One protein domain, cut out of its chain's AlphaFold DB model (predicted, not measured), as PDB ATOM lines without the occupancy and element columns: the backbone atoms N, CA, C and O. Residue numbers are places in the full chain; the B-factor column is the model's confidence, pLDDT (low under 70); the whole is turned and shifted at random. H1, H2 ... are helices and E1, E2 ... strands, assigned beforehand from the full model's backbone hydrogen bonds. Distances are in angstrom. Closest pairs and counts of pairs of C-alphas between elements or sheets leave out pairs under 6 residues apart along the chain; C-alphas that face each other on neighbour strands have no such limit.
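AT A GLANCE: This is residues 89 to 174 of the 186 residues of the protein "BHLH domain-containing protein" of Syphacia muris (UniProt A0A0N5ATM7). Two helices, H1 and H2, lie side by side and run opposite ways, with a small two-stranded hairpin, E1 and E2, at one end of the pair; from its other end sticks out a free arm, residues 151 to 174, which holds H3 and H4. A loop of residues 89 to 98, with no named element, leads into H1. The 86 printed residues have four named helices and two named strands in the order H1, E1, E2, H2, H3, H4, the two strands making an antiparallel sheet, and the class is mostly helix. The whole is extended, with a radius of gyration of the C-alphas of 18.4 A, and elongated, spanning 53 by 30 by 27 A.

IN THESE COORDINATES: Start at C-alpha 89, at (36.298, -17.857, 45.232), and pass to C-alpha 99 at (33.444, -17.486, 29.388), where H1 begins; it takes residues 99 to 117 and is 27.9 A long. Next come E1, residues 121 to 123, 6.5 A, and E2, residues 130 to 132, 7.1 A. H2, residues 135 to 147, runs 20.2 A, from C-alpha 135 at (35.848, -24.069, 52.194). Further on you find H3, residues 152 to 161, 14.1 A, and H4, residues 166 to 173, 12.0 A, ending at C-alpha 173 at (17.425, -27.467, 14.519).

HOW THE PARTS SIT: Look first at H1 and H2, which touch; their closest C-alphas, those of Leu 105 and Ala 142, are 6.7 A apart. They stand at a shallow tilt of 22 degrees and run opposite ways. E1 and E2 form a hairpin of antiparallel strands, their directions at 139 degrees. Across it, find N 122 and O 131 at 2.7 A and N 131 and O 122 at 3.3 A, both within hydrogen-bond range. The closest C-alphas of H1 and E2 are those of Val 116 and Pro 132, 7.7 A apart. E1 and H2 are only just apart, at 8.0 A. H3 and H4 are apart from each other and from H1 and H2. In H3 every O i to N i+4 pair is within hydrogen-bond range; in H1 it is 14 of 15, in H2 6 of 9, in H4 2 of 4.

THE WHOLE: The two farthest C-alphas, those of Glu 129 and Cys 174, are 55.5 A apart. Without the free residues 151 to 174, the body of 62 residues spans 35 by 24 by 19 A. The printed part has no cut. No link is long; E1 to E2 is short, the others tight. Confidence is under 70 at residues 127, 153 and 162 to 174.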
ATOM      1  N   PRO A  89      35.200 -18.139  44.312       90.50
ATOM      2  CA  PRO A  89      36.298 -17.857  45.232       90.50
ATOM      3  C   PRO A  89      37.673 -18.115  44.604       90.50
ATOM      4  O   PRO A  89      37.814 -18.874  43.643       90.50
ATOM      5  N   HIS A  90      38.701 -17.497  45.193       87.38
ATOM      6  CA  HIS A  90      40.113 -17.609  44.788       87.38
ATOM      7  C   HIS A  90      40.419 -17.129  43.361       87.38
ATOM      8  O   HIS A  90      41.452 -17.480  42.789       87.38
ATOM      9  N   ILE A  91      39.545 -16.294  42.799       82.94
ATOM     10  CA  ILE A  91      39.759 -15.615  41.524       82.94
ATOM     11  C   ILE A  91      39.949 -14.123  41.809       82.94
ATOM     12  O   ILE A  91      39.065 -13.512  42.412       82.94
ATOM     13  N   PRO A  92      41.067 -13.509  41.382       79.50
ATOM     14  CA  PRO A  92      41.245 -12.066  41.488       79.50
ATOM     15  C   PRO A  92      40.134 -11.345  40.718       79.50
ATOM     16  O   PRO A  92      39.839 -11.715  39.579       79.50
ATOM     17  N   SER A  93      39.564 -10.283  41.295       72.56
ATOM     18  CA  SER A  93      38.506  -9.482  40.654       72.56
ATOM     19  C   SER A  93      38.908  -8.942  39.280       72.56
ATOM     20  O   SER A  93      38.060  -8.797  38.401       72.56
ATOM     21  N   ASP A  94      40.204  -8.702  39.088       76.75
ATOM     22  CA  ASP A  94      40.753  -8.069  37.888       76.75
ATOM     23  C   ASP A  94      41.222  -9.099  36.848       76.75
ATOM     24  O   ASP A  94      41.596  -8.754  35.722       76.75
ATOM     25  N   GLN A  95      41.192 -10.393  37.190       82.62
ATOM     26  CA  GLN A  95      41.581 -11.443  36.260       82.62
ATOM     27  C   GLN A  95      40.481 -11.649  35.218       82.62
ATOM     28  O   GLN A  95      39.379 -12.104  35.516       82.62
ATOM     29  N   ARG A  96      40.786 -11.397  33.945       81.00
ATOM     30  CA  ARG A  96      39.861 -11.725  32.854       81.00
ATOM     31  C   ARG A  96      39.833 -13.232  32.620       81.00
ATOM     32  O   ARG A  96      40.776 -13.796  32.067       81.00
ATOM     33  N   LEU A  97      38.731 -13.879  32.992       83.56
ATOM     34  CA  LEU A  97      38.527 -15.299  32.736       83.56
ATOM     35  C   LEU A  97      37.706 -15.545  31.463       83.56
ATOM     36  O   LEU A  97      36.705 -14.870  31.220       83.56
ATOM     37  N   PRO A  98      38.088 -16.538  30.640       90.44
ATOM     38  CA  PRO A  98      37.274 -16.982  29.514       90.44
ATOM     39  C   PRO A  98      35.876 -17.435  29.952       90.44
ATOM     40  O   PRO A  98      35.745 -18.068  31.001       90.44
ATOM     41  N   LYS A  99      34.865 -17.218  29.087       91.25
ATOM     42  CA  LYS A  99      33.444 -17.486  29.388       91.25
ATOM     43  C   LYS A  99      33.131 -18.911  29.876       91.25
ATOM     44  O   LYS A  99      32.160 -19.167  30.570       91.25
ATOM     45  N   ILE A 100      33.950 -19.876  29.488       91.12
ATOM     46  CA  ILE A 100      33.776 -21.266  29.906       91.12
ATOM     47  C   ILE A 100      34.327 -21.548  31.299       91.12
ATOM     48  O   ILE A 100      33.833 -22.442  31.979       91.12
ATOM     49  N   LYS A 101      35.355 -20.809  31.728       91.56
ATOM     50  CA  LYS A 101      36.049 -21.090  32.983       91.56
ATOM     51  C   LYS A 101      35.183 -20.705  34.168       91.56
ATOM     52  O   LYS A 101      35.023 -21.527  35.058       91.56
ATOM     53  N   THR A 102      34.554 -19.529  34.146       93.38
ATOM     54  CA  THR A 102      33.642 -19.146  35.236       93.38
ATOM     55  C   THR A 102      32.449 -20.089  35.306       93.38
ATOM     56  O   THR A 102      32.087 -20.489  36.401       93.38
ATOM     57  N   LEU A 103      31.885 -20.524  34.171       95.25
ATOM     58  CA  LEU A 103      30.780 -21.495  34.182       95.25
ATOM     59  C   LEU A 103      31.191 -22.825  34.828       95.25
ATOM     60  O   LEU A 103      30.482 -23.349  35.684       95.25
ATOM     61  N   ARG A 104      32.358 -23.357  34.453       94.38
ATOM     62  CA  ARG A 104      32.890 -24.591  35.042       94.38
ATOM     63  C   ARG A 104      33.213 -24.436  36.524       94.38
ATOM     64  O   ARG A 104      32.949 -25.349  37.299       94.38
ATOM     65  N   LEU A 105      33.798 -23.309  36.916       95.56
ATOM     66  CA  LEU A 105      34.144 -23.045  38.307       95.56
ATOM     67  C   LEU A 105      32.908 -22.823  39.175       95.56
ATOM     68  O   LEU A 105      32.859 -23.374  40.263       95.56
ATOM     69  N   ALA A 106      31.895 -22.107  38.686       97.00
ATOM     70  CA  ALA A 106      30.629 -21.929  39.389       97.00
ATOM     71  C   ALA A 106      29.947 -23.278  39.657       97.00
ATOM     72  O   ALA A 106      29.549 -23.549  40.787       97.00
ATOM     73  N   LEU A 107      29.891 -24.159  38.650       97.50
ATOM     74  CA  LEU A 107      29.350 -25.509  38.822       97.50
ATOM     75  C   LEU A 107      30.123 -26.298  39.888       97.50
ATOM     76  O   LEU A 107      29.516 -26.872  40.790       97.50
ATOM     77  N   ARG A 108      31.458 -26.302  39.806       96.44
ATOM     78  CA  ARG A 108      32.292 -27.002  40.792       96.44
ATOM     79  C   ARG A 108      32.184 -26.395  42.182       96.44
ATOM     80  O   ARG A 108      32.268 -27.134  43.152       96.44
ATOM     81  N   TYR A 109      31.987 -25.086  42.290       97.38
ATOM     82  CA  TYR A 109      31.831 -24.427  43.578       97.38
ATOM     83  C   TYR A 109      30.511 -24.817  44.246       97.38
ATOM     84  O   TYR A 109      30.514 -25.166  45.420       97.38
ATOM     85  N   ILE A 110      29.407 -24.881  43.492       97.44
ATOM     86  CA  ILE A 110      28.129 -25.405  44.003       97.44
ATOM     87  C   ILE A 110      28.311 -26.831  44.543       97.44
ATOM     88  O   ILE A 110      27.899 -27.120  45.663       97.44
ATOM     89  N   GLN A 111      28.976 -27.705  43.781       97.25
ATOM     90  CA  GLN A 111      29.259 -29.082  44.206       97.25
ATOM     91  C   GLN A 111      30.160 -29.139  45.445       97.25
ATOM     92  O   GLN A 111      29.932 -29.940  46.347       97.25
ATOM     93  N   HIS A 112      31.171 -28.273  45.512       96.56
ATOM     94  CA  HIS A 112      32.062 -28.174  46.666       96.56
ATOM     95  C   HIS A 112      31.297 -27.794  47.931       96.56
ATOM     96  O   HIS A 112      31.421 -28.472  48.945       96.56
ATOM     97  N   LEU A 113      30.451 -26.764  47.855       96.81
ATOM     98  CA  LEU A 113      29.612 -26.338  48.975       96.81
ATOM     99  C   LEU A 113      28.679 -27.461  49.439       96.81
ATOM    100  O   LEU A 113      28.558 -27.694  50.638       96.81
ATOM    101  N   GLN A 114      28.070 -28.199  48.509       97.75
ATOM    102  CA  GLN A 114      27.254 -29.371  48.839       97.75
ATOM    103  C   GLN A 114      28.065 -30.436  49.589       97.75
ATOM    104  O   GLN A 114      27.605 -30.960  50.599       97.75
ATOM    105  N   ASN A 115      29.289 -30.725  49.144       95.75
ATOM    106  CA  ASN A 115      30.153 -31.710  49.792       95.75
ATOM    107  C   ASN A 115      30.580 -31.278  51.201       95.75
ATOM    108  O   ASN A 115      30.604 -32.118  52.104       95.75
ATOM    109  N   VAL A 116      30.874 -29.988  51.395       95.75
ATOM    110  CA  VAL A 116      31.178 -29.406  52.713       95.75
ATOM    111  C   VAL A 116      29.973 -29.549  53.645       95.75
ATOM    112  O   VAL A 116      30.119 -30.048  54.758       95.75
ATOM    113  N   LEU A 117      28.771 -29.190  53.183       95.56
ATOM    114  CA  LEU A 117      27.538 -29.311  53.973       95.56
ATOM    115  C   LEU A 117      27.201 -30.766  54.329       95.56
ATOM    116  O   LEU A 117      26.682 -31.028  55.409       95.56
ATOM    117  N   ASN A 118      27.534 -31.710  53.450       95.62
ATOM    118  CA  ASN A 118      27.330 -33.142  53.675       95.62
ATOM    119  C   ASN A 118      28.416 -33.789  54.558       95.62
ATOM    120  O   ASN A 118      28.368 -34.998  54.772       95.62
ATOM    121  N   GLY A 119      29.409 -33.030  55.036       91.94
ATOM    122  CA  GLY A 119      30.501 -33.569  55.853       91.94
ATOM    123  C   GLY A 119      31.414 -34.527  55.085       91.94
ATOM    124  O   GLY A 119      31.912 -35.498  55.651       91.94
ATOM    125  N   SER A 120      31.612 -34.292  53.785       92.88
ATOM    126  CA  SER A 120      32.535 -35.099  52.980       92.88
ATOM    127  C   SER A 120      33.962 -34.967  53.508       92.88
ATOM    128  O   SER A 120      34.361 -33.906  53.986       92.88
ATOM    129  N   GLN A 121      34.755 -36.025  53.375       90.75
ATOM    130  CA  GLN A 121      36.150 -36.012  53.803       90.75
ATOM    131  C   GLN A 121      37.058 -35.504  52.679       90.75
ATOM    132  O   GLN A 121      36.927 -35.901  51.520       90.75
ATOM    133  N   PHE A 122      38.024 -34.669  53.036       88.12
ATOM    134  CA  PHE A 122      39.153 -34.306  52.197       88.12
ATOM    135  C   PHE A 122      40.283 -35.325  52.372       88.12
ATOM    136  O   PHE A 122      40.677 -35.647  53.494       88.12
ATOM    137  N   HIS A 123      40.812 -35.816  51.252       85.25
ATOM    138  CA  HIS A 123      42.037 -36.612  51.211       85.25
ATOM    139  C   HIS A 123      43.159 -35.751  50.635       85.25
ATOM    140  O   HIS A 123      43.138 -35.403  49.451       85.25
ATOM    141  N   GLY A 124      44.126 -35.392  51.479       76.81
ATOM    142  CA  GLY A 124      45.307 -34.651  51.049       76.81
ATOM    143  C   GLY A 124      46.166 -35.471  50.084       76.81
ATOM    144  O   GLY A 124      46.352 -36.668  50.266       76.81
ATOM    145  N   THR A 125      46.737 -34.831  49.060       73.50
ATOM    146  CA  THR A 125      47.616 -35.512  48.090       73.50
ATOM    147  C   THR A 125      49.001 -35.844  48.650       73.50
ATOM    148  O   THR A 125      49.688 -36.694  48.095       73.50
ATOM    149  N   PHE A 126      49.432 -35.157  49.713       73.31
ATOM    150  CA  PHE A 126      50.791 -35.262  50.271       73.31
ATOM    151  C   PHE A 126      50.840 -35.815  51.697       73.31
ATOM    152  O   PHE A 126      51.894 -36.245  52.156       73.31
ATOM    153  N   SER A 127      49.711 -35.828  52.393       69.31
ATOM    154  CA  SER A 127      49.570 -36.379  53.733       69.31
ATOM    155  C   SER A 127      48.357 -37.301  53.710       69.31
ATOM    156  O   SER A 127      47.272 -36.852  53.350       69.31
ATOM    157  N   ASN A 128      48.520 -38.570  54.103       76.19
ATOM    158  CA  ASN A 128      47.430 -39.557  54.259       76.19
ATOM    159  C   ASN A 128      46.450 -39.198  55.404       76.19
ATOM    160  O   ASN A 128      45.779 -40.057  55.968       76.19
ATOM    161  N   GLU A 129      46.378 -37.920  55.758       77.88
ATOM    162  CA  GLU A 129      45.533 -37.371  56.800       77.88
ATOM    163  C   GLU A 129      44.140 -37.142  56.220       77.88
ATOM    164  O   GLU A 129      43.940 -36.319  55.320       77.88
ATOM    165  N   VAL A 130      43.176 -37.897  56.740       87.00
ATOM    166  CA  VAL A 130      41.764 -37.743  56.408       87.00
ATOM    167  C   VAL A 130      41.171 -36.718  57.361       87.00
ATOM    168  O   VAL A 130      41.135 -36.930  58.572       87.00
ATOM    169  N   ARG A 131      40.664 -35.615  56.815       91.50
ATOM    170  CA  ARG A 131      39.973 -34.580  57.594       91.50
ATOM    171  C   ARG A 131      38.681 -34.145  56.906       91.50
ATOM    172  O   ARG A 131      38.534 -34.401  55.713       91.50
ATOM    173  N   PRO A 132      37.756 -33.473  57.604       92.19
ATOM    174  CA  PRO A 132      36.588 -32.880  56.961       92.19
ATOM    175  C   PRO A 132      36.983 -31.901  55.844       92.19
ATOM    176  O   PRO A 132      37.982 -31.181  55.965       92.19
ATOM    177  N   LEU A 133      36.205 -31.886  54.759       93.44
ATOM    178  CA  LEU A 133      36.347 -30.945  53.650       93.44
ATOM    179  C   LEU A 133      35.979 -29.533  54.109       93.44
ATOM    180  O   LEU A 133      34.906 -29.312  54.670       93.44
ATOM    181  N   GLN A 134      36.865 -28.577  53.849       93.62
ATOM    182  CA  GLN A 134      36.706 -27.182  54.242       93.62
ATOM    183  C   GLN A 134      36.505 -26.278  53.023       93.62
ATOM    184  O   GLN A 134      36.676 -26.684  51.868       93.62
ATOM    185  N   LEU A 135      36.112 -25.028  53.265       91.50
ATOM    186  CA  LEU A 135      35.848 -24.069  52.194       91.50
ATOM    187  C   LEU A 135      37.137 -23.714  51.433       91.50
ATOM    188  O   LEU A 135      37.124 -23.585  50.209       91.50
ATOM    189  N   GLU A 136      38.252 -23.647  52.155       91.69
ATOM    190  CA  GLU A 136      39.587 -23.298  51.668       91.69
ATOM    191  C   GLU A 136      40.149 -24.344  50.691       91.69
ATOM    192  O   GLU A 136      40.975 -24.022  49.835       91.69
ATOM    193  N   ASP A 137      39.659 -25.586  50.755       92.56
ATOM    194  CA  ASP A 137      40.127 -26.689  49.907       92.56
ATOM    195  C   ASP A 137      39.789 -26.488  48.424       92.56
ATOM    196  O   ASP A 137      40.459 -27.038  47.539       92.56
ATOM    197  N   PHE A 138      38.799 -25.639  48.131       95.19
ATOM    198  CA  PHE A 138      38.429 -25.295  46.762       95.19
ATOM    199  C   PHE A 138      39.539 -24.540  46.014       95.19
ATOM    200  O   PHE A 138      39.568 -24.555  44.780       95.19
ATOM    201  N   ALA A 139      40.483 -23.911  46.724       93.62
ATOM    202  CA  ALA A 139      41.578 -23.151  46.125       93.62
ATOM    203  C   ALA A 139      42.385 -23.983  45.111       93.62
ATOM    204  O   ALA A 139      42.713 -23.496  44.027       93.62
ATOM    205  N   SER A 140      42.639 -25.259  45.415       91.94
ATOM    206  CA  SER A 140      43.358 -26.181  44.525       91.94
ATOM    207  C   SER A 140      42.614 -26.418  43.201       91.94
ATOM    208  O   SER A 140      43.200 -26.322  42.120       91.94
ATOM    209  N   VAL A 141      41.299 -26.644  43.276       92.69
ATOM    210  CA  VAL A 141      40.404 -26.837  42.125       92.69
ATOM    211  C   VAL A 141      40.327 -25.565  41.284       92.69
ATOM    212  O   VAL A 141      40.420 -25.625  40.052       92.69
ATOM    213  N   ALA A 142      40.187 -24.412  41.943       93.50
ATOM    214  CA  ALA A 142      40.138 -23.113  41.290       93.50
ATOM    215  C   ALA A 142      41.422 -22.836  40.497       93.50
ATOM    216  O   ALA A 142      41.361 -22.561  39.295       93.50
ATOM    217  N   MET A 143      42.587 -22.986  41.136       91.75
ATOM    218  CA  MET A 143      43.887 -22.782  40.491       91.75
ATOM    219  C   MET A 143      44.101 -23.738  39.313       91.75
ATOM    220  O   MET A 143      44.512 -23.293  38.238       91.75
ATOM    221  N   ALA A 144      43.770 -25.024  39.471       90.88
ATOM    222  CA  ALA A 144      43.923 -26.019  38.413       90.88
ATOM    223  C   ALA A 144      43.093 -25.674  37.162       90.88
ATOM    224  O   ALA A 144      43.607 -25.697  36.041       90.88
ATOM    225  N   GLU A 145      41.825 -25.283  37.323       91.75
ATOM    226  CA  GLU A 145      40.985 -24.888  36.183       91.75
ATOM    227  C   GLU A 145      41.453 -23.559  35.560       91.75
ATOM    228  O   GLU A 145      41.431 -23.401  34.332       91.75
ATOM    229  N   VAL A 146      41.918 -22.598  36.368       89.88
ATOM    230  CA  VAL A 146      42.482 -21.330  35.868       89.88
ATOM    231  C   VAL A 146      43.746 -21.570  35.039       89.88
ATOM    232  O   VAL A 146      43.913 -20.917  34.005       89.88
ATOM    233  N   GLN A 147      44.576 -22.549  35.398       88.19
ATOM    234  CA  GLN A 147      45.777 -22.924  34.642       88.19
ATOM    235  C   GLN A 147      45.478 -23.804  33.418       88.19
ATOM    236  O   GLN A 147      46.207 -23.748  32.424       88.19
ATOM    237  N   ALA A 148      44.389 -24.578  33.435       86.69
ATOM    238  CA  ALA A 148      44.040 -25.485  32.344       86.69
ATOM    239  C   ALA A 148      43.893 -24.751  30.997       86.69
ATOM    240  O   ALA A 148      43.213 -23.725  30.881       86.69
ATOM    241  N   ARG A 149      44.504 -25.283  29.934       82.88
ATOM    242  CA  ARG A 149      44.351 -24.714  28.590       82.88
ATOM    243  C   ARG A 149      42.942 -24.976  28.064       82.88
ATOM    244  O   ARG A 149      42.428 -26.090  28.115       82.88
ATOM    245  N   ASN A 150      42.319 -23.939  27.516       78.31
ATOM    246  CA  ASN A 150      41.033 -24.072  26.845       78.31
ATOM    247  C   ASN A 150      41.224 -24.757  25.492       78.31
ATOM    248  O   ASN A 150      41.661 -24.125  24.531       78.31
ATOM    249  N   ASN A 151      40.885 -26.042  25.414       76.44
ATOM    250  CA  ASN A 151      41.191 -26.842  24.238       76.44
ATOM    251  C   ASN A 151      40.124 -26.791  23.126       76.44
ATOM    252  O   ASN A 151      39.641 -27.812  22.640       76.44
ATOM    253  N   TYR A 152      39.715 -25.584  22.737       71.75
ATOM    254  CA  TYR A 152      38.717 -25.402  21.679       71.75
ATOM    255  C   TYR A 152      39.219 -25.838  20.307       71.75
ATOM    256  O   TYR A 152      38.431 -26.337  19.512       71.75
ATOM    257  N   LYS A 153      40.521 -25.677  20.044       60.19
ATOM    258  CA  LYS A 153      41.127 -26.038  18.762       60.19
ATOM    259  C   LYS A 153      41.202 -27.551  18.581       60.19
ATOM    260  O   LYS A 153      40.702 -28.039  17.576       60.19
ATOM    261  N   ASP A 154      41.692 -28.302  19.568       73.69
ATOM    262  CA  ASP A 154      41.764 -29.762  19.417       73.69
ATOM    263  C   ASP A 154      40.381 -30.410  19.569       73.69
ATOM    264  O   ASP A 154      40.133 -31.486  19.029       73.69
ATOM    265  N   ARG A 155      39.443 -29.775  20.291       70.56
ATOM    266  CA  ARG A 155      38.037 -30.205  20.298       70.56
ATOM    267  C   ARG A 155      37.388 -30.015  18.927       70.56
ATOM    268  O   ARG A 155      36.810 -30.971  18.429       70.56
ATOM    269  N   ALA A 156      37.533 -28.841  18.313       71.44
ATOM    270  CA  ALA A 156      37.018 -28.585  16.970       71.44
ATOM    271  C   ALA A 156      37.673 -29.506  15.925       71.44
ATOM    272  O   ALA A 156      36.982 -30.029  15.059       71.44
ATOM    273  N   ALA A 157      38.979 -29.771  16.039       73.81
ATOM    274  CA  ALA A 157      39.684 -30.705  15.160       73.81
ATOM    275  C   ALA A 157      39.160 -32.145  15.296       73.81
ATOM    276  O   ALA A 157      38.944 -32.817  14.290       73.81
ATOM    277  N   ARG A 158      38.895 -32.609  16.526       74.88
ATOM    278  CA  ARG A 158      38.263 -33.918  16.764       74.88
ATOM    279  C   ARG A 158      36.832 -33.974  16.239       74.88
ATOM    280  O   ARG A 158      36.459 -34.968  15.633       74.88
ATOM    281  N   GLU A 159      36.036 -32.929  16.449       73.00
ATOM    282  CA  GLU A 159      34.662 -32.847  15.930       73.00
ATOM    283  C   GLU A 159      34.642 -32.855  14.388       73.00
ATOM    284  O   GLU A 159      33.813 -33.543  13.797       73.00
ATOM    285  N   ALA A 160      35.612 -32.197  13.740       70.50
ATOM    286  CA  ALA A 160      35.806 -32.258  12.290       70.50
ATOM    287  C   ALA A 160      36.228 -33.659  11.804       70.50
ATOM    288  O   ALA A 160      35.751 -34.112  10.768       70.50
ATOM    289  N   GLN A 161      37.074 -34.375  12.557       72.25
ATOM    290  CA  GLN A 161      37.460 -35.764  12.251       72.25
ATOM    291  C   GLN A 161      36.311 -36.761  12.444       72.25
ATOM    292  O   GLN A 161      36.218 -37.733  11.702       72.25
ATOM    293  N   MET A 162      35.418 -36.504  13.403       69.75
ATOM    294  CA  MET A 162      34.191 -37.284  13.616       69.75
ATOM    295  C   MET A 162      33.117 -37.009  12.551       69.75
ATOM    296  O   MET A 162      32.052 -37.622  12.589       69.75
ATOM    297  N   GLY A 163      33.389 -36.106  11.602       57.84
ATOM    298  CA  GLY A 163      32.613 -35.966  10.378       57.84
ATOM    299  C   GLY A 163      31.175 -35.510  10.588       57.84
ATOM    300  O   GLY A 163      30.331 -35.883   9.783       57.84
ATOM    301  N   ILE A 164      30.871 -34.731  11.635       59.25
ATOM    302  CA  ILE A 164      29.589 -34.014  11.690       59.25
ATOM    303  C   ILE A 164      29.771 -32.723  10.893       59.25
ATOM    304  O   ILE A 164      30.416 -31.793  11.390       59.25
ATOM    305  N   PRO A 165      29.236 -32.639   9.668       59.09
ATOM    306  CA  PRO A 165      29.410 -31.466   8.841       59.09
ATOM    307  C   PRO A 165      28.624 -30.309   9.466       59.09
ATOM    308  O   PRO A 165      27.491 -30.475   9.930       59.09
ATOM    309  N   THR A 166      29.221 -29.122   9.519       61.16
ATOM    310  CA  THR A 166      28.602 -27.926  10.119       61.16
ATOM    311  C   THR A 166      27.245 -27.568   9.496       61.16
ATOM    312  O   THR A 166      26.380 -26.998  10.162       61.16
ATOM    313  N   GLU A 167      27.027 -27.953   8.242       57.50
ATOM    314  CA  GLU A 167      25.786 -27.811   7.487       57.50
ATOM    315  C   GLU A 167      24.616 -28.646   8.045       57.50
ATOM    316  O   GLU A 167      23.459 -28.220   7.959       57.50
ATOM    317  N   ASP A 168      24.886 -29.775   8.706       55.47
ATOM    318  CA  ASP A 168      23.846 -30.636   9.284       55.47
ATOM    319  C   ASP A 168      23.341 -30.139  10.645       55.47
ATOM    320  O   ASP A 168      22.226 -30.471  11.063       55.47
ATOM    321  N   ILE A 169      24.117 -29.285  11.319       57.34
ATOM    322  CA  ILE A 169      23.727 -28.642  12.583       57.34
ATOM    323  C   ILE A 169      22.597 -27.634  12.328       57.34
ATOM    324  O   ILE A 169      21.606 -27.600  13.059       57.34
ATOM    325  N   CYS A 170      22.694 -26.858  11.244       53.66
ATOM    326  CA  CYS A 170      21.668 -25.885  10.869       53.66
ATOM    327  C   CYS A 170      20.379 -26.567  10.367       53.66
ATOM    328  O   CYS A 170      19.274 -26.100  10.650       53.66
ATOM    329  N   ARG A 171      20.494 -27.725   9.696       53.06
ATOM    330  CA  ARG A 171      19.332 -28.501   9.225       53.06
ATOM    331  C   ARG A 171      18.570 -29.219  10.338       53.06
ATOM    332  O   ARG A 171      17.346 -29.283  10.257       53.06
ATOM    333  N   LYS A 172      19.243 -29.743  11.369       51.53
ATOM    334  CA  LYS A 172      18.582 -30.516  12.444       51.53
ATOM    335  C   LYS A 172      17.828 -29.664  13.469       51.53
ATOM    336  O   LYS A 172      16.908 -30.175  14.101       51.53
ATOM    337  N   SER A 173      18.158 -28.379  13.620       48.25
ATOM    338  CA  SER A 173      17.425 -27.467  14.519       48.25
ATOM    339  C   SER A 173      16.273 -26.711  13.852       48.25
ATOM    340  O   SER A 173      15.452 -26.125  14.556       48.25
ATOM    341  N   CYS A 174      16.147 -26.748  12.523       44.91
ATOM    342  CA  CYS A 174      14.958 -26.240  11.848       44.91
ATOM    343  C   CYS A 174      13.856 -27.312  11.907       44.91
ATOM    344  O   CYS A 174      13.657 -28.081  10.965       44.91
TER     345      CYS A 174